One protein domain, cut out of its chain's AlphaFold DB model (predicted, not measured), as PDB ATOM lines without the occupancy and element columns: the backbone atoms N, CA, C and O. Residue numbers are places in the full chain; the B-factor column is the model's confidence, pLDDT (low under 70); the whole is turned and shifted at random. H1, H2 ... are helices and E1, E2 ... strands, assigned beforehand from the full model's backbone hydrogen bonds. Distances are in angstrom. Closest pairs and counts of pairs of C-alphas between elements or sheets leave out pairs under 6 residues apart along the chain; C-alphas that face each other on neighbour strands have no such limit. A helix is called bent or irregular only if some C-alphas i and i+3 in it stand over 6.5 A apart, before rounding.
ATOM      1  N   VAL A  88     194.878 226.390 269.594       94.38
ATOM      2  CA  VAL A  88     194.065 226.628 270.789       94.38
ATOM      3  C   VAL A  88     192.641 226.172 270.506       94.38
ATOM      4  O   VAL A  88     192.039 226.601 269.526       94.38
ATOM      5  N   PHE A  89     192.116 225.301 271.363       92.25
ATOM      6  CA  PHE A  89     190.710 224.918 271.388       92.25
ATOM      7  C   PHE A  89     190.028 225.615 272.560       92.25
ATOM      8  O   PHE A  89     190.441 225.432 273.707       92.25
ATOM      9  N   TYR A  90     188.977 226.378 272.270       89.12
ATOM     10  CA  TYR A  90     188.085 226.949 273.275       89.12
ATOM     11  C   TYR A  90     186.651 226.530 272.959       89.12
ATOM     12  O   TYR A  90     186.139 226.832 271.880       89.12
ATOM     13  N   ASP A  91     186.018 225.814 273.888       83.56
ATOM     14  CA  ASP A  91     184.645 225.308 273.749       83.56
ATOM     15  C   ASP A  91     184.410 224.554 272.423       83.56
ATOM     16  O   ASP A  91     183.492 224.840 271.654       83.56
ATOM     17  N   GLY A  92     185.323 223.639 272.084       83.94
ATOM     18  CA  GLY A  92     185.261 222.880 270.830       83.94
ATOM     19  C   GLY A  92     185.812 223.593 269.593       83.94
ATOM     20  O   GLY A  92     186.101 222.936 268.593       83.94
ATOM     21  N   LYS A  93     185.985 224.919 269.629       89.62
ATOM     22  CA  LYS A  93     186.377 225.715 268.457       89.62
ATOM     23  C   LYS A  93     187.901 225.825 268.351       89.62
ATOM     24  O   LYS A  93     188.517 226.389 269.259       89.62
ATOM     25  N   PRO A  94     188.521 225.331 267.266       92.12
ATOM     26  CA  PRO A  94     189.955 225.460 267.068       92.12
ATOM     27  C   PRO A  94     190.334 226.808 266.445       92.12
ATOM     28  O   PRO A  94     189.642 227.332 265.571       92.12
ATOM     29  N   PHE A  95     191.502 227.317 266.823       94.00
ATOM     30  CA  PHE A  95     192.184 228.392 266.114       94.00
ATOM     31  C   PHE A  95     193.703 228.203 266.152       94.00
ATOM     32  O   PHE A  95     194.271 227.772 267.158       94.00
ATOM     33  N   THR A  96     194.379 228.547 265.058       94.38
ATOM     34  CA  THR A  96     195.842 228.609 265.004       94.38
ATOM     35  C   THR A  96     196.310 229.588 263.929       94.38
ATOM     36  O   THR A  96     195.725 229.672 262.849       94.38
ATOM     37  N   ARG A  97     197.412 230.293 264.213       93.62
ATOM     38  CA  ARG A  97     198.144 231.117 263.231       93.62
ATOM     39  C   ARG A  97     199.121 230.298 262.390       93.62
ATOM     40  O   ARG A  97     199.676 230.797 261.418       93.62
ATOM     41  N   ASN A  98     199.363 229.047 262.777       90.19
ATOM     42  CA  ASN A  98     200.270 228.164 262.070       90.19
ATOM     43  C   ASN A  98     199.518 227.446 260.946       90.19
ATOM     44  O   ASN A  98     198.879 226.420 261.173       90.19
ATOM     45  N   GLU A  99     199.627 227.967 259.726       87.06
ATOM     46  CA  GLU A  99     198.958 227.421 258.535       87.06
ATOM     47  C   GLU A  99     199.273 225.934 258.294       87.06
ATOM     48  O   GLU A  99     198.430 225.185 257.806       87.06
ATOM     49  N   LYS A 100     200.450 225.453 258.724       84.50
ATOM     50  CA  LYS A 100     200.819 224.030 258.615       84.50
ATOM     51  C   LYS A 100     199.937 223.116 259.462       84.50
ATOM     52  O   LYS A 100     199.908 221.916 259.209       84.50
ATOM     53  N   LEU A 101     199.265 223.660 260.478       87.62
ATOM     54  CA  LEU A 101     198.379 222.908 261.359       87.62
ATOM     55  C   LEU A 101     196.915 222.934 260.907       87.62
ATOM     56  O   LEU A 101     196.135 222.122 261.398       87.62
ATOM     57  N   HIS A 102     196.538 223.806 259.961       85.62
ATOM     58  CA  HIS A 102     195.163 223.896 259.448       85.62
ATOM     59  C   HIS A 102     194.591 222.556 258.959       85.62
ATOM     60  O   HIS A 102     193.457 222.256 259.341       85.62
ATOM     61  N   PRO A 103     195.345 221.702 258.232       80.38
ATOM     62  CA  PRO A 103     194.835 220.408 257.770       80.38
ATOM     63  C   PRO A 103     194.420 219.443 258.890       80.38
ATOM     64  O   PRO A 103     193.710 218.476 258.630       80.38
ATOM     65  N   TYR A 104     194.871 219.673 260.129       84.88
ATOM     66  CA  TYR A 104     194.597 218.783 261.257       84.88
ATOM     67  C   TYR A 104     193.348 219.166 262.057       84.88
ATOM     68  O   TYR A 104     192.906 218.359 262.871       84.88
ATOM     69  N   ILE A 105     192.807 220.375 261.863       84.06
ATOM     70  CA  ILE A 105     191.751 220.953 262.717       84.06
ATOM     71  C   ILE A 105     190.558 221.512 261.950       84.06
ATOM     72  O   ILE A 105     189.461 221.578 262.499       84.06
ATOM     73  N   TYR A 106     190.758 221.932 260.702       67.44
ATOM     74  CA  TYR A 106     189.679 222.438 259.878       67.44
ATOM     75  C   TYR A 106     189.120 221.295 259.051       67.44
ATOM     76  O   TYR A 106     189.790 220.745 258.177       67.44
ATOM     77  N   GLU A 107     187.845 221.000 259.277       59.34
ATOM     78  CA  GLU A 107     186.993 220.367 258.280       59.34
ATOM     79  C   GLU A 107     186.753 221.367 257.142       59.34
ATOM     80  O   GLU A 107     185.639 221.804 256.884       59.34
ATOM     81  N   THR A 108     187.792 221.696 256.376       46.56
ATOM     82  CA  THR A 108     187.549 221.755 254.934       46.56
ATOM     83  C   THR A 108     187.512 220.306 254.482       46.56
ATOM     84  O   THR A 108     188.416 219.800 253.824       46.56
ATOM     85  N   GLU A 109     186.467 219.596 254.923       48.59
ATOM     86  CA  GLU A 109     185.997 218.432 254.202       48.59
ATOM     87  C   GLU A 109     185.706 218.967 252.809       48.59
ATOM     88  O   GLU A 109     184.715 219.657 252.566       48.59
ATOM     89  N   HIS A 110     186.685 218.789 251.922       38.97
ATOM     90  CA  HIS A 110     186.529 219.084 250.517       38.97
ATOM     91  C   HIS A 110     185.191 218.445 250.121       38.97
ATOM     92  O   HIS A 110     184.922 217.333 250.568       38.97
ATOM     93  N   PRO A 111     184.322 219.074 249.319       39.50
ATOM     94  CA  PRO A 111     183.006 218.509 248.990       39.50
ATOM     95  C   PRO A 111     183.054 217.096 248.355       39.50
ATOM     96  O   PRO A 111     182.020 216.470 248.146       39.50
ATOM     97  N   SER A 112     184.254 216.584 248.064       39.09
ATOM     98  CA  SER A 112     184.580 215.227 247.625       39.09
ATOM     99  C   SER A 112     185.044 214.254 248.732       39.09
ATOM    100  O   SER A 112     185.232 213.070 248.442       39.09
ATOM    101  N   THR A 113     185.224 214.669 249.993       44.03
ATOM    102  CA  THR A 113     185.525 213.752 251.104       44.03
ATOM    103  C   THR A 113     184.245 213.089 251.593       44.03
ATOM    104  O   THR A 113     183.359 213.725 252.148       44.03
ATOM    105  N   ARG A 114     184.160 211.778 251.368       44.66
ATOM    106  CA  ARG A 114     182.982 210.936 251.621       44.66
ATOM    107  C   ARG A 114     182.962 210.308 253.026       44.66
ATOM    108  O   ARG A 114     182.136 209.439 253.291       44.66
ATOM    109  N   ALA A 115     183.898 210.695 253.889       52.09
ATOM    110  CA  ALA A 115     184.095 210.110 255.207       52.09
ATOM    111  C   ALA A 115     182.946 210.508 256.136       52.09
ATOM    112  O   ALA A 115     182.961 211.587 256.720       52.09
ATOM    113  N   THR A 116     181.934 209.651 256.278       57.28
ATOM    114  CA  THR A 116     180.959 209.839 257.356       57.28
ATOM    115  C   THR A 116     181.538 209.246 258.631       57.28
ATOM    116  O   THR A 116     182.124 208.175 258.594       57.28
ATOM    117  N   TYR A 117     181.431 209.948 259.754       71.50
ATOM    118  CA  TYR A 117     181.997 209.503 261.030       71.50
ATOM    119  C   TYR A 117     180.882 209.119 262.003       71.50
ATOM    120  O   TYR A 117     180.757 209.695 263.084       71.50
ATOM    121  N   SER A 118     179.995 208.216 261.572       67.25
ATOM    122  CA  SER A 118     178.763 207.909 262.309       67.25
ATOM    123  C   SER A 118     178.998 206.985 263.505       67.25
ATOM    124  O   SER A 118     178.223 206.993 264.462       67.25
ATOM    125  N   ARG A 119     180.106 206.237 263.491       75.81
ATOM    126  CA  ARG A 119     180.552 205.397 264.599       75.81
ATOM    127  C   ARG A 119     181.704 206.042 265.370       75.81
ATOM    128  O   ARG A 119     182.729 206.418 264.806       75.81
ATOM    129  N   SER A 120     181.567 206.071 266.694       85.25
ATOM    130  CA  SER A 120     182.627 206.472 267.621       85.25
ATOM    131  C   SER A 120     182.894 205.392 268.670       85.25
ATOM    132  O   SER A 120     181.992 204.639 269.038       85.25
ATOM    133  N   GLU A 121     184.134 205.299 269.144       85.69
ATOM    134  CA  GLU A 121     184.542 204.355 270.190       85.69
ATOM    135  C   GLU A 121     185.565 204.996 271.123       85.69
ATOM    136  O   GLU A 121     186.493 205.660 270.668       85.69
ATOM    137  N   LEU A 122     185.414 204.781 272.429       89.69
ATOM    138  CA  LEU A 122     186.405 205.198 273.417       89.69
ATOM    139  C   LEU A 122     187.644 204.301 273.303       89.69
ATOM    140  O   LEU A 122     187.580 203.118 273.625       89.69
ATOM    141  N   VAL A 123     188.774 204.869 272.888       89.31
ATOM    142  CA  VAL A 123     190.041 204.133 272.717       89.31
ATOM    143  C   VAL A 123     191.024 204.362 273.857       89.31
ATOM    144  O   VAL A 123     191.886 203.525 274.114       89.31
ATOM    145  N   CYS A 124     190.899 205.481 274.570       89.06
ATOM    146  CA  CYS A 124     191.687 205.753 275.764       89.06
ATOM    147  C   CYS A 124     190.908 206.671 276.706       89.06
ATOM    148  O   CYS A 124     190.226 207.589 276.262       89.06
ATOM    149  N   SER A 125     191.030 206.435 278.008       90.81
ATOM    150  CA  SER A 125     190.522 207.327 279.045       90.81
ATOM    151  C   SER A 125     191.633 207.581 280.048       90.81
ATOM    152  O   SER A 125     192.295 206.642 280.500       90.81
ATOM    153  N   HIS A 126     191.855 208.847 280.374       88.62
ATOM    154  CA  HIS A 126     192.854 209.256 281.340       88.62
ATOM    155  C   HIS A 126     192.273 210.260 282.326       88.62
ATOM    156  O   HIS A 126     191.598 211.215 281.947       88.62
ATOM    157  N   GLU A 127     192.584 210.062 283.599       87.75
ATOM    158  CA  GLU A 127     192.132 210.912 284.686       87.75
ATOM    159  C   GLU A 127     193.336 211.394 285.494       87.75
ATOM    160  O   GLU A 127     194.149 210.597 285.961       87.75
ATOM    161  N   HIS A 128     193.423 212.707 285.677       85.38
ATOM    162  CA  HIS A 128     194.453 213.366 286.456       85.38
ATOM    163  C   HIS A 128     193.836 214.066 287.673       85.38
ATOM    164  O   HIS A 128     192.885 214.841 287.551       85.38
ATOM    165  N   GLY A 129     194.402 213.797 288.851       82.06
ATOM    166  CA  GLY A 129     194.104 214.512 290.089       82.06
ATOM    167  C   GLY A 129     195.210 215.513 290.417       82.06
ATOM    168  O   GLY A 129     196.349 215.109 290.671       82.06
ATOM    169  N   GLY A 130     194.865 216.798 290.452       72.06
ATOM    170  CA  GLY A 130     195.776 217.881 290.803       72.06
ATOM    171  C   GLY A 130     196.196 217.818 292.274       72.06
ATOM    172  O   GLY A 130     195.383 217.597 293.174       72.06
ATOM    173  N   GLY A 131     197.482 218.033 292.541       66.62
ATOM    174  CA  GLY A 131     198.046 218.079 293.892       66.62
ATOM    175  C   GLY A 131     199.186 219.088 293.985       66.62
ATOM    176  O   GLY A 131     199.663 219.578 292.966       66.62
ATOM    177  N   TYR A 132     199.641 219.392 295.204       54.53
ATOM    178  CA  TYR A 132     200.777 220.298 295.413       54.53
ATOM    179  C   TYR A 132     201.991 219.866 294.574       54.53
ATOM    180  O   TYR A 132     202.462 218.737 294.712       54.53
ATOM    181  N   ASN A 133     202.479 220.765 293.712       54.91
ATOM    182  CA  ASN A 133     203.621 220.560 292.808       54.91
ATOM    183  C   ASN A 133     203.502 219.357 291.852       54.91
ATOM    184  O   ASN A 133     204.516 218.828 291.396       54.91
ATOM    185  N   LYS A 134     202.284 218.912 291.529       57.44
ATOM    186  CA  LYS A 134     202.067 217.841 290.552       57.44
ATOM    187  C   LYS A 134     201.714 218.426 289.189       57.44
ATOM    188  O   LYS A 134     200.547 218.462 288.823       57.44
ATOM    189  N   MET A 135     202.729 218.826 288.423       63.19
ATOM    190  CA  MET A 135     202.580 218.825 286.966       63.19
ATOM    191  C   MET A 135     202.533 217.365 286.518       63.19
ATOM    192  O   MET A 135     203.489 216.612 286.710       63.19
ATOM    193  N   GLY A 136     201.377 216.938 286.014       74.88
ATOM    194  CA  GLY A 136     201.193 215.590 285.497       74.88
ATOM    195  C   GLY A 136     201.651 215.522 284.048       74.88
ATOM    196  O   GLY A 136     201.059 216.187 283.202       74.88
ATOM    197  N   GLU A 137     202.666 214.711 283.761       86.06
ATOM    198  CA  GLU A 137     203.000 214.313 282.394       86.06
ATOM    199  C   GLU A 137     202.585 212.861 282.168       86.06
ATOM    200  O   GLU A 137     202.951 211.975 282.944       86.06
ATOM    201  N   TYR A 138     201.848 212.611 281.089       88.69
ATOM    202  CA  TYR A 138     201.380 211.278 280.728       88.69
ATOM    203  C   TYR A 138     201.561 211.020 279.244       88.69
ATOM    204  O   TYR A 138     201.475 211.928 278.419       88.69
ATOM    205  N   TRP A 139     201.807 209.757 278.922       90.75
ATOM    206  CA  TRP A 139     202.002 209.296 277.561       90.75
ATOM    207  C   TRP A 139     200.883 208.342 277.191       90.75
ATOM    208  O   TRP A 139     200.575 207.412 277.938       90.75
ATOM    209  N   VAL A 140     200.275 208.594 276.040       90.00
ATOM    210  CA  VAL A 140     199.205 207.777 275.485       90.00
ATOM    211  C   VAL A 140     199.612 207.371 274.078       90.00
ATOM    212  O   VAL A 140     199.788 208.218 273.203       90.00
ATOM    213  N   HIS A 141     199.742 206.063 273.877       90.62
ATOM    214  CA  HIS A 141     200.090 205.462 272.600       90.62
ATOM    215  C   HIS A 141     199.020 204.454 272.198       90.62
ATOM    216  O   HIS A 141     198.739 203.514 272.944       90.62
ATOM    217  N   PHE A 142     198.435 204.628 271.018       82.88
ATOM    218  CA  PHE A 142     197.497 203.660 270.459       82.88
ATOM    219  C   PHE A 142     197.453 203.744 268.935       82.88
ATOM    220  O   PHE A 142     197.738 204.780 268.334       82.88
ATOM    221  N   LYS A 143     197.047 202.644 268.301       79.88
ATOM    222  CA  LYS A 143     196.577 202.662 266.915       79.88
ATOM    223  C   LYS A 143     195.075 202.899 266.913       79.88
ATOM    224  O   LYS A 143     194.359 202.278 267.692       79.88
ATOM    225  N   GLY A 144     194.612 203.799 266.063       75.50
ATOM    226  CA  GLY A 144     193.207 204.163 265.971       75.50
ATOM    227  C   GLY A 144     192.877 204.814 264.639       75.50
ATOM    228  O   GLY A 144     193.584 204.659 263.646       75.50
ATOM    229  N   THR A 145     191.783 205.556 264.621       82.69
ATOM    230  CA  THR A 145     191.244 206.158 263.407       82.69
ATOM    231  C   THR A 145     192.007 207.407 262.982       82.69
ATOM    232  O   THR A 145     192.648 208.069 263.799       82.69
ATOM    233  N   SER A 146     191.934 207.748 261.694       80.81
ATOM    234  CA  SER A 146     192.506 208.988 261.149       80.81
ATOM    235  C   SER A 146     191.883 210.243 261.748       80.81
ATOM    236  O   SER A 146     192.551 211.269 261.824       80.81
ATOM    237  N   LYS A 147     190.635 210.168 262.220       87.81
ATOM    238  CA  LYS A 147     189.963 211.242 262.949       87.81
ATOM    239  C   LYS A 147     189.782 210.853 264.412       87.81
ATOM    240  O   LYS A 147     189.275 209.775 264.717       87.81
ATOM    241  N   LEU A 148     190.202 211.732 265.307       90.62
ATOM    242  CA  LEU A 148     190.234 211.526 266.748       90.62
ATOM    243  C   LEU A 148     189.534 212.702 267.422       90.62
ATOM    244  O   LEU A 148     189.856 213.849 267.130       90.62
ATOM    245  N   SER A 149     188.607 212.428 268.331       91.81
ATOM    246  CA  SER A 149     188.000 213.447 269.184       91.81
ATOM    247  C   SER A 149     188.482 213.260 270.613       91.81
ATOM    248  O   SER A 149     188.384 212.172 271.172       91.81
ATOM    249  N   VAL A 150     189.027 214.312 271.207       92.81
ATOM    250  CA  VAL A 150     189.444 214.335 272.606       92.81
ATOM    251  C   VAL A 150     188.403 215.118 273.381       92.81
ATOM    252  O   VAL A 150     188.306 216.335 273.263       92.81
ATOM    253  N   SER A 151     187.609 214.409 274.165       89.81
ATOM    254  CA  SER A 151     186.671 214.996 275.108       89.81
ATOM    255  C   SER A 151     187.402 215.379 276.387       89.81
ATOM    256  O   SER A 151     188.152 214.574 276.943       89.81
ATOM    257  N   TYR A 152     187.149 216.591 276.871       86.94
ATOM    258  CA  TYR A 152     187.769 217.143 278.063       86.94
ATOM    259  C   TYR A 152     186.719 217.565 279.095       86.94
ATOM    260  O   TYR A 152     185.793 218.319 278.789       86.94
ATOM    261  N   THR A 153     186.930 217.137 280.340       82.44
ATOM    262  CA  THR A 153     186.135 217.561 281.498       82.44
ATOM    263  C   THR A 153     187.062 217.893 282.660       82.44
ATOM    264  O   THR A 153     187.814 217.035 283.117       82.44
ATOM    265  N   GLY A 154     187.002 219.115 283.181       78.12
ATOM    266  CA  GLY A 154     187.786 219.533 284.345       78.12
ATOM    267  C   GLY A 154     188.050 221.039 284.361       78.12
ATOM    268  O   GLY A 154     187.572 221.747 283.479       78.12
ATOM    269  N   PRO A 155     188.783 221.549 285.369       74.19
ATOM    270  CA  PRO A 155     189.169 222.959 285.462       74.19
ATOM    271  C   PRO A 155     190.550 223.276 284.853       74.19
ATOM    272  O   PRO A 155     190.968 224.423 284.824       74.19
ATOM    273  N   THR A 156     191.304 222.264 284.421       76.88
ATOM    274  CA  THR A 156     192.724 222.383 284.040       76.88
ATOM    275  C   THR A 156     192.932 222.691 282.564       76.88
ATOM    276  O   THR A 156     192.401 221.966 281.730       76.88
ATOM    277  N   THR A 157     193.801 223.638 282.217       84.06
ATOM    278  CA  THR A 157     194.303 223.724 280.837       84.06
ATOM    279  C   THR A 157     195.133 222.487 280.512       84.06
ATOM    280  O   THR A 157     196.073 222.148 281.235       84.06
ATOM    281  N   VAL A 158     194.799 221.813 279.414       89.31
ATOM    282  CA  VAL A 158     195.517 220.615 278.970       89.31
ATOM    283  C   VAL A 158     196.376 220.966 277.771       89.31
ATOM    284  O   VAL A 158     195.869 221.462 276.767       89.31
ATOM    285  N   TYR A 159     197.666 220.656 277.860       93.06
ATOM    286  CA  TYR A 159     198.573 220.703 276.724       93.06
ATOM    287  C   TYR A 159     198.746 219.302 276.131       93.06
ATOM    288  O   TYR A 159     199.141 218.360 276.821       93.06
ATOM    289  N   LEU A 160     198.445 219.176 274.844       94.19
ATOM    290  CA  LEU A 160     198.578 217.963 274.049       94.19
ATOM    291  C   LEU A 160     199.686 218.152 273.018       94.19
ATOM    292  O   LEU A 160     199.679 219.113 272.245       94.19
ATOM    293  N   ARG A 161     200.610 217.198 272.958       95.19
ATOM    294  CA  ARG A 161     201.657 217.150 271.940       95.19
ATOM    295  C   ARG A 161     201.683 215.786 271.271       95.19
ATOM    296  O   ARG A 161     201.973 214.791 271.923       95.19
ATOM    297  N   GLU A 162     201.428 215.756 269.971       94.12
ATOM    298  CA  GLU A 162     201.579 214.563 269.139       94.12
ATOM    299  C   GLU A 162     202.988 214.544 268.533       94.12
ATOM    300  O   GLU A 162     203.377 215.474 267.814       94.12
ATOM    301  N   ASN A 163     203.790 213.526 268.851       88.00
ATOM    302  CA  ASN A 163     205.222 213.558 268.532       88.00
ATOM    303  C   ASN A 163     205.549 213.215 267.079       88.00
ATOM    304  O   ASN A 163     206.495 213.777 266.523       88.00
ATOM    305  N   LEU A 164     204.789 212.315 266.456       82.88
ATOM    306  CA  LEU A 164     205.062 211.818 265.104       82.88
ATOM    307  C   LEU A 164     204.652 212.838 264.030       82.88
ATOM    308  O   LEU A 164     205.335 213.008 263.024       82.88
ATOM    309  N   LYS A 165     203.555 213.549 264.279       86.50
ATOM    310  CA  LYS A 165     202.881 214.507 263.391       86.50
ATOM    311  C   LYS A 165     203.192 215.952 263.768       86.50
ATOM    312  O   LYS A 165     202.798 216.867 263.055       86.50
ATOM    313  N   ARG A 166     203.915 216.163 264.878       87.12
ATOM    314  CA  ARG A 166     204.336 217.477 265.392       87.12
ATOM    315  C   ARG A 166     203.160 218.422 265.654       87.12
ATOM    316  O   ARG A 166     203.278 219.632 265.470       87.12
ATOM    317  N   ILE A 167     202.039 217.869 266.107       93.31
ATOM    318  CA  ILE A 167     200.854 218.643 266.475       93.31
ATOM    319  C   ILE A 167     201.034 219.107 267.919       93.31
ATOM    320  O   ILE A 167     201.384 218.318 268.792       93.31
ATOM    321  N   SER A 168     200.814 220.392 268.176       95.00
ATOM    322  CA  SER A 168     200.774 220.960 269.526       95.00
ATOM    323  C   SER A 168     199.446 221.670 269.709       95.00
ATOM    324  O   SER A 168     199.075 222.488 268.869       95.00
ATOM    325  N   ALA A 169     198.732 221.349 270.783       95.19
ATOM    326  CA  ALA A 169     197.408 221.882 271.042       95.19
ATOM    327  C   ALA A 169     197.190 222.172 272.527       95.19
ATOM    328  O   ALA A 169     197.639 221.422 273.391       95.19
ATOM    329  N   TYR A 170     196.457 223.240 272.809       93.75
ATOM    330  CA  TYR A 170     195.960 223.583 274.132       93.75
ATOM    331  C   TYR A 170     194.443 223.467 274.134       93.75
ATOM    332  O   TYR A 170     193.779 224.073 273.294       93.75
ATOM    333  N   ILE A 171     193.899 222.703 275.077       91.00
ATOM    334  CA  ILE A 171     192.462 222.678 275.357       91.00
ATOM    335  C   ILE A 171     192.224 223.600 276.547       91.00
ATOM    336  O   ILE A 171     192.672 223.321 277.664       91.00
ATOM    337  N   VAL A 172     191.556 224.719 276.277       85.62
ATOM    338  CA  VAL A 172     191.204 225.741 277.261       85.62
ATOM    339  C   VAL A 172     189.749 225.541 277.676       85.62
ATOM    340  O   VAL A 172     188.873 225.301 276.843       85.62
ATOM    341  N   LYS A 173     189.491 225.624 278.982       75.19
ATOM    342  CA  LYS A 173     188.148 225.474 279.545       75.19
ATOM    343  C   LYS A 173     187.223 226.602 279.079       75.19
ATOM    344  O   LYS A 173     187.536 227.774 279.267       75.19
ATOM    345  N   GLY A 174     186.056 226.219 278.564       71.31
ATOM    346  CA  GLY A 174     184.878 227.078 278.437       71.31
ATOM    347  C   GLY A 174     183.823 226.755 279.506       71.31
ATOM    348  O   GLY A 174     184.099 226.069 280.491       71.31
ATOM    349  N   LEU A 175     182.593 227.231 279.307       68.06
ATOM    350  CA  LEU A 175     181.436 226.840 280.132       68.06
ATOM    351  C   LEU A 175     181.090 225.359 280.002       68.06
ATOM    352  O   LEU A 175     180.703 224.726 280.985       68.06
ATOM    353  N   ASN A 176     181.185 224.838 278.780       65.06
ATOM    354  CA  ASN A 176     180.743 223.498 278.443       65.06
ATOM    355  C   ASN A 176     181.930 222.540 278.336       65.06
ATOM    356  O   ASN A 176     183.104 222.914 278.411       65.06
ATOM    357  N   GLN A 177     181.596 221.264 278.165       68.19
ATOM    358  CA  GLN A 177     182.551 220.232 277.802       68.19
ATOM    359  C   GLN A 177     183.232 220.623 276.487       68.19
ATOM    360  O   GLN A 177     182.593 220.660 275.437       68.19
ATOM    361  N   SER A 178     184.532 220.912 276.545       77.19
ATOM    362  CA  SER A 178     185.301 221.184 275.336       77.19
ATOM    363  C   SER A 178     185.692 219.865 274.687       77.19
ATOM    364  O   SER A 178     186.122 218.919 275.352       77.19
ATOM    365  N   THR A 179     185.594 219.816 273.368       86.50
ATOM    366  CA  THR A 179     186.164 218.745 272.556       86.50
ATOM    367  C   THR A 179     187.333 219.295 271.744       86.50
ATOM    368  O   THR A 179     187.416 220.490 271.470       86.50
ATOM    369  N   ALA A 180     188.289 218.447 271.397       90.94
ATOM    370  CA  ALA A 180     189.332 218.777 270.439       90.94
ATOM    371  C   ALA A 180     189.370 217.681 269.386       90.94
ATOM    372  O   ALA A 180     189.709 216.536 269.683       90.94
ATOM    373  N   THR A 181     188.992 218.030 268.161       91.06
ATOM    374  CA  THR A 181     189.004 217.094 267.041       91.06
ATOM    375  C   THR A 181     190.287 217.272 266.247       91.06
ATOM    376  O   THR A 181     190.634 218.381 265.846       91.06
ATOM    377  N   PHE A 182     190.971 216.161 266.007       91.19
ATOM    378  CA  PHE A 182     192.168 216.072 265.185       91.19
ATOM    379  C   PHE A 182     191.909 215.131 264.013       91.19
ATOM    380  O   PHE A 182     191.265 214.094 264.177       91.19
ATOM    381  N   LYS A 183     192.446 215.456 262.840       86.50
ATOM    382  CA  LYS A 183     192.438 214.574 261.669       86.50
ATOM    383  C   LYS A 183     193.851 214.394 261.135       86.50
ATOM    384  O   LYS A 183     194.613 215.347 261.093       86.50
ATOM    385  N   TYR A 184     194.207 213.185 260.726       82.31
ATOM    386  CA  TYR A 184     195.477 212.876 260.083       82.31
ATOM    387  C   TYR A 184     195.287 211.785 259.031       82.31
ATOM    388  O   TYR A 184     195.108 210.616 259.368       82.31
ATOM    389  N   GLY A 185     195.351 212.170 257.756       73.81
ATOM    390  CA  GLY A 185     195.146 211.248 256.641       73.81
ATOM    391  C   GLY A 185     193.723 210.681 256.590       73.81
ATOM    392  O   GLY A 185     192.756 211.375 256.918       73.81
ATOM    393  N   PHE A 186     193.620 209.419 256.170       68.56
ATOM    394  CA  PHE A 186     192.367 208.690 255.946       68.56
ATOM    395  C   PHE A 186     192.415 207.299 256.586       68.56
ATOM    396  O   PHE A 186     193.485 206.813 256.946       68.56
ATOM    397  N   GLY A 187     191.266 206.638 256.719       69.31
ATOM    398  CA  GLY A 187     191.192 205.259 257.197       69.31
ATOM    399  C   GLY A 187     191.318 205.105 258.714       69.31
ATOM    400  O   GLY A 187     191.253 206.072 259.478       69.31
ATOM    401  N   ASN A 188     191.464 203.850 259.155       71.94
ATOM    402  CA  ASN A 188     191.290 203.455 260.557       71.94
ATOM    403  C   ASN A 188     192.559 202.863 261.219       71.94
ATOM    404  O   ASN A 188     192.460 202.226 262.264       71.94
ATOM    405  N   ASN A 189     193.738 203.050 260.609       72.69
ATOM    406  CA  ASN A 189     195.012 202.448 261.038       72.69
ATOM    407  C   ASN A 189     196.125 203.498 261.226       72.69
ATOM    408  O   ASN A 189     197.241 203.371 260.722       72.69
ATOM    409  N   VAL A 190     195.819 204.569 261.958       79.62
ATOM    410  CA  VAL A 190     196.758 205.648 262.280       79.62
ATOM    411  C   VAL A 190     197.347 205.422 263.667       79.62
ATOM    412  O   VAL A 190     196.631 205.206 264.642       79.62
ATOM    413  N   THR A 191     198.673 205.480 263.770       85.38
ATOM    414  CA  THR A 191     199.366 205.434 265.066       85.38
ATOM    415  C   THR A 191     199.349 206.817 265.687       85.38
ATOM    416  O   THR A 191     199.824 207.751 265.049       85.38
ATOM    417  N   TRP A 192     198.843 206.952 266.907       90.44
ATOM    418  CA  TRP A 192     198.813 208.191 267.677       90.44
ATOM    419  C   TRP A 192     199.761 208.091 268.866       90.44
ATOM    420  O   TRP A 192     199.697 207.126 269.630       90.44
ATOM    421  N   ASP A 193     200.631 209.089 269.013       93.81
ATOM    422  CA  ASP A 193     201.585 209.182 270.118       93.81
ATOM    423  C   ASP A 193     201.491 210.551 270.794       93.81
ATOM    424  O   ASP A 193     202.049 211.540 270.311       93.81
ATOM    425  N   TRP A 194     200.750 210.602 271.901       94.44
ATOM    426  CA  TRP A 194     200.419 211.827 272.616       94.44
ATOM    427  C   TRP A 194     201.185 211.933 273.930       94.44
ATOM    428  O   TRP A 194     201.040 211.097 274.823       94.44
ATOM    429  N   LYS A 195     201.920 213.034 274.091       94.75
ATOM    430  CA  LYS A 195     202.348 213.545 275.390       94.75
ATOM    431  C   LYS A 195     201.305 214.539 275.896       94.75
ATOM    432  O   LYS A 195     201.001 215.527 275.228       94.75
ATOM    433  N   ILE A 196     200.785 214.289 277.088       93.25
ATOM    434  CA  ILE A 196     199.753 215.085 277.750       93.25
ATOM    435  C   ILE A 196     200.382 215.746 278.972       93.25
ATOM    436  O   ILE A 196     201.012 215.069 279.782       93.25
ATOM    437  N   THR A 197     200.225 217.061 279.096       91.38
ATOM    438  CA  THR A 197     200.692 217.835 280.253       91.38
ATOM    439  C   THR A 197     199.522 218.592 280.870       91.38
ATOM    440  O   THR A 197     198.775 219.272 280.164       91.38
ATOM    441  N   TYR A 198     199.369 218.467 282.186       85.88
ATOM    442  CA  TYR A 198     198.306 219.102 282.962       85.88
ATOM    443  C   TYR A 198     198.846 220.292 283.756       85.88
ATOM    444  O   TYR A 198     199.790 220.136 284.534       85.88
ATOM    445  N   ASP A 199     198.210 221.455 283.599       78.75
ATOM    446  CA  ASP A 199     198.421 222.631 284.453       78.75
ATOM    447  C   ASP A 199     197.259 222.774 285.452       78.75
ATOM    448  O   ASP A 199     196.297 223.520 285.247       78.75
ATOM    449  N   SER A 200     197.280 221.921 286.478       70.25
ATOM    450  CA  SER A 200     196.147 221.693 287.377       70.25
ATOM    451  C   SER A 200     196.251 222.457 288.700       70.25
ATOM    452  O   SER A 200     197.251 222.311 289.410       70.25
ATOM    453  N   PRO A 201     195.177 223.140 289.140       67.50
ATOM    454  CA  PRO A 201     195.044 223.583 290.525       67.50
ATOM    455  C   PRO A 201     195.077 222.406 291.511       67.50
ATOM    456  O   PRO A 201     194.698 221.276 291.181       67.50
ATOM    457  N   VAL A 202     195.469 222.674 292.756       67.94
ATOM    458  CA  VAL A 202     195.440 221.676 293.838       67.94
ATOM    459  C   VAL A 202     194.005 221.180 294.060       67.94
ATOM    460  O   VAL A 202     193.068 221.974 294.071       67.94
ATOM    461  N   SER A 203     193.835 219.868 294.249       72.25
ATOM    462  CA  SER A 203     192.537 219.211 294.474       72.25
ATOM    463  C   SER A 203     191.564 219.282 293.290       72.25
ATOM    464  O   SER A 203     190.369 219.039 293.458       72.25
ATOM    465  N   SER A 204     192.057 219.588 292.087       76.75
ATOM    466  CA  SER A 204     191.264 219.497 290.862       76.75
ATOM    467  C   SER A 204     191.235 218.078 290.301       76.75
ATOM    468  O   SER A 204     192.110 217.256 290.575       76.75
ATOM    469  N   LYS A 205     190.216 217.790 289.496       82.62
ATOM    470  CA  LYS A 205     190.074 216.524 288.791       82.62
ATOM    471  C   LYS A 205     189.794 216.810 287.324       82.62
ATOM    472  O   LYS A 205     188.825 217.499 287.011       82.62
ATOM    473  N   THR A 206     190.641 216.280 286.454       85.19
ATOM    474  CA  THR A 206     190.544 216.462 285.006       85.19
ATOM    475  C   THR A 206     190.534 215.110 284.326       85.19
ATOM    476  O   THR A 206     191.379 214.263 284.604       85.19
ATOM    477  N   ARG A 207     189.584 214.907 283.420       88.38
ATOM    478  CA  ARG A 207     189.432 213.694 282.628       88.38
ATOM    479  C   ARG A 207     189.543 214.025 281.146       88.38
ATOM    480  O   ARG A 207     188.951 214.993 280.673       88.38
ATOM    481  N   LEU A 208     190.304 213.199 280.439       91.25
ATOM    482  CA  LEU A 208     190.403 213.182 278.989       91.25
ATOM    483  C   LEU A 208     189.926 211.831 278.476       91.25
ATOM    484  O   LEU A 208     190.439 210.792 278.886       91.25
ATOM    485  N   ASP A 209     188.980 211.860 277.551       92.44
ATOM    486  CA  ASP A 209     188.483 210.680 276.858       92.44
ATOM    487  C   ASP A 209     188.786 210.826 275.366       92.44
ATOM    488  O   ASP A 209     188.339 211.763 274.707       92.44
ATOM    489  N   PHE A 210     189.573 209.899 274.835       92.88
ATOM    490  CA  PHE A 210     189.933 209.829 273.429       92.88
ATOM    491  C   PHE A 210     188.946 208.919 272.711       92.88
ATOM    492  O   PHE A 210     188.887 207.716 272.974       92.88
ATOM    493  N   TYR A 211     188.200 209.494 271.778       90.94
ATOM    494  CA  TYR A 211     187.240 208.806 270.935       90.94
ATOM    495  C   TYR A 211     187.779 208.678 269.515       90.94
ATOM    496  O   TYR A 211     188.010 209.674 268.827       90.94
ATOM    497  N   ALA A 212     187.949 207.441 269.066       87.31
ATOM    498  CA  ALA A 212     188.161 207.136 267.664       87.31
ATOM    499  C   ALA A 212     186.862 207.392 266.896       87.31
ATOM    500  O   ALA A 212     185.811 206.865 267.263       87.31
ATOM    501  N   LEU A 213     186.936 208.204 265.846       87.38
ATOM    502  CA  LEU A 213     185.842 208.450 264.916       87.38
ATOM    503  C   LEU A 213     186.091 207.619 263.658       87.38
ATOM    504  O   LEU A 213     187.004 207.913 262.883       87.38
ATOM    505  N   TYR A 214     185.306 206.557 263.486       75.56
ATOM    506  CA  TYR A 214     185.468 205.610 262.388       75.56
ATOM    507  C   TYR A 214     184.902 206.169 261.098       75.56
ATOM    508  O   TYR A 214     183.802 206.703 261.076       75.56
ATOM    509  N   GLU A 215     185.651 205.996 260.021       73.50
ATOM    510  CA  GLU A 215     185.194 206.333 258.681       73.50
ATOM    511  C   GLU A 215     184.219 205.254 258.153       73.50
ATOM    512  O   GLU A 215     184.601 204.094 257.975       73.50
ATOM    513  N   ASP A 216     182.958 205.647 257.930       62.28
ATOM    514  CA  ASP A 216     181.819 204.848 257.455       62.28
ATOM    515  C   ASP A 216     181.417 205.212 256.001       62.28
ATOM    516  O   ASP A 216     181.464 206.392 255.629       62.28
ATOM    517  N   PRO A 217     180.871 204.271 255.198       55.09
ATOM    518  CA  PRO A 217     181.111 202.835 255.195       55.09
ATOM    519  C   PRO A 217     182.252 202.462 254.235       55.09
ATOM    520  O   PRO A 217     182.406 203.010 253.142       55.09
TER     521      PRO A 217
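Overview. This is residues 88 to 217 of the 331 residues of an uncharacterized protein of Butyricimonas sp (UniProt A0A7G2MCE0). You are looking at a sandwich, two twisted sheets face to face, wound as a jelly roll: one long hairpin runs over both sheets and pairs E3 with E10, E4 with E9, E5 with E8 and E6 with E7. The short hairpin E1 and E2 at the beginning of the printed part widens the larger sheet beyond E7, and the one short helix, H1, grazes both sheets. The printed part has 130 residues, with ten named strands and one named helix in the order E1, E2, H1, E3 to E10, and its class is mostly strand. The mixed sheet runs E2, E1, E7, E6, E9, E4 and the all antiparallel sheet runs E3, E10, E5, E8. The whole is compact, with a radius of gyration of the C-alphas of 14.7 A, yet elongated, spanning 50 by 29 by 27 A.

Arrangement. Start at E1, residues 88 to 90, which forms a hairpin with E2, residues 93 to 95; N 95 and O 88 are 2.8 A apart, within hydrogen-bond range. On its other side E1 is the parallel neighbour of E7, residues 167 to 172, at 29 degrees, with N 89 and O 170 at 2.8 A. E7 forms a hairpin with E6, residues 157 to 162, where you find N 160 and O 169 at 2.8 A. E6 is antiparallel to E9, residues 190 to 199, at 150 degrees, with N 161 and O 195 at 2.8 A. E9 is antiparallel to the edge strand E4, residues 136 to 144, with N 144 and O 190 at 2.8 A. In the other sheet, the edge strand E3, residues 116 to 129, is antiparallel to E10, residues 205 to 216, at 161 degrees, with N 126 and O 208 at 2.8 A. E10 is antiparallel to E5, residues 147 to 153, with N 151 and O 209 at 2.8 A. E5 is antiparallel to the edge strand E8, residues 178 to 183, with N 150 and O 180 at 2.8 A. The parts of the two sheets that face each other are 9.6 A centre to centre, their best planes 27 degrees apart. Between the sheets, the closest C-alphas of E7 and E8 are those of Ile 171 and Ala 180, 7.0 A, and those of E4 and E10 are Gly 144 and Ala 212, 6.1 A. E4 and E5 meet only through their link, while E5 and E9, for instance, are apart. H1, residues 99 to 104, only grazes the larger sheet with residues 100 to 104 and the smaller with 101 to 104; its C-alpha closest to E8 is that of Tyr 104, 4.7 A from that of Lys 183. In H1, 0 of 2 O i to N i+4 pairs but 2 of 3 O i to N i+3 pairs are within range.

Along the chain. Find C-alpha 88 at (194.065, 226.628, 270.789), where E1 begins; E1 and E2 have three residues each. H1 is irregular, with C-alphas 100 and 103 7.0 A apart. From C-alpha 116 at (180.959, 209.839, 257.356), E3 runs 35.6 A and bends by 63 degrees at residue 119. Then come E4, 24.0 A, E5, 20.0 A, E6, 16.5 A, E7, 16.1 A, E8, 16.8 A, and E9, 28.0 A. E10 runs 34.4 A to C-alpha 216 at (181.819, 204.848, 257.455).

Size, cuts and confidence. The two C-alphas farthest apart are those of Ser 112 and Tyr 132, 50.7 A. The printed part has no cut, and its long link is the 11 residues from H1 to E3. Mean pLDDT of the printed part is 80.2; 26 residues are under 70, among them 106 to 116 and 131 to 135.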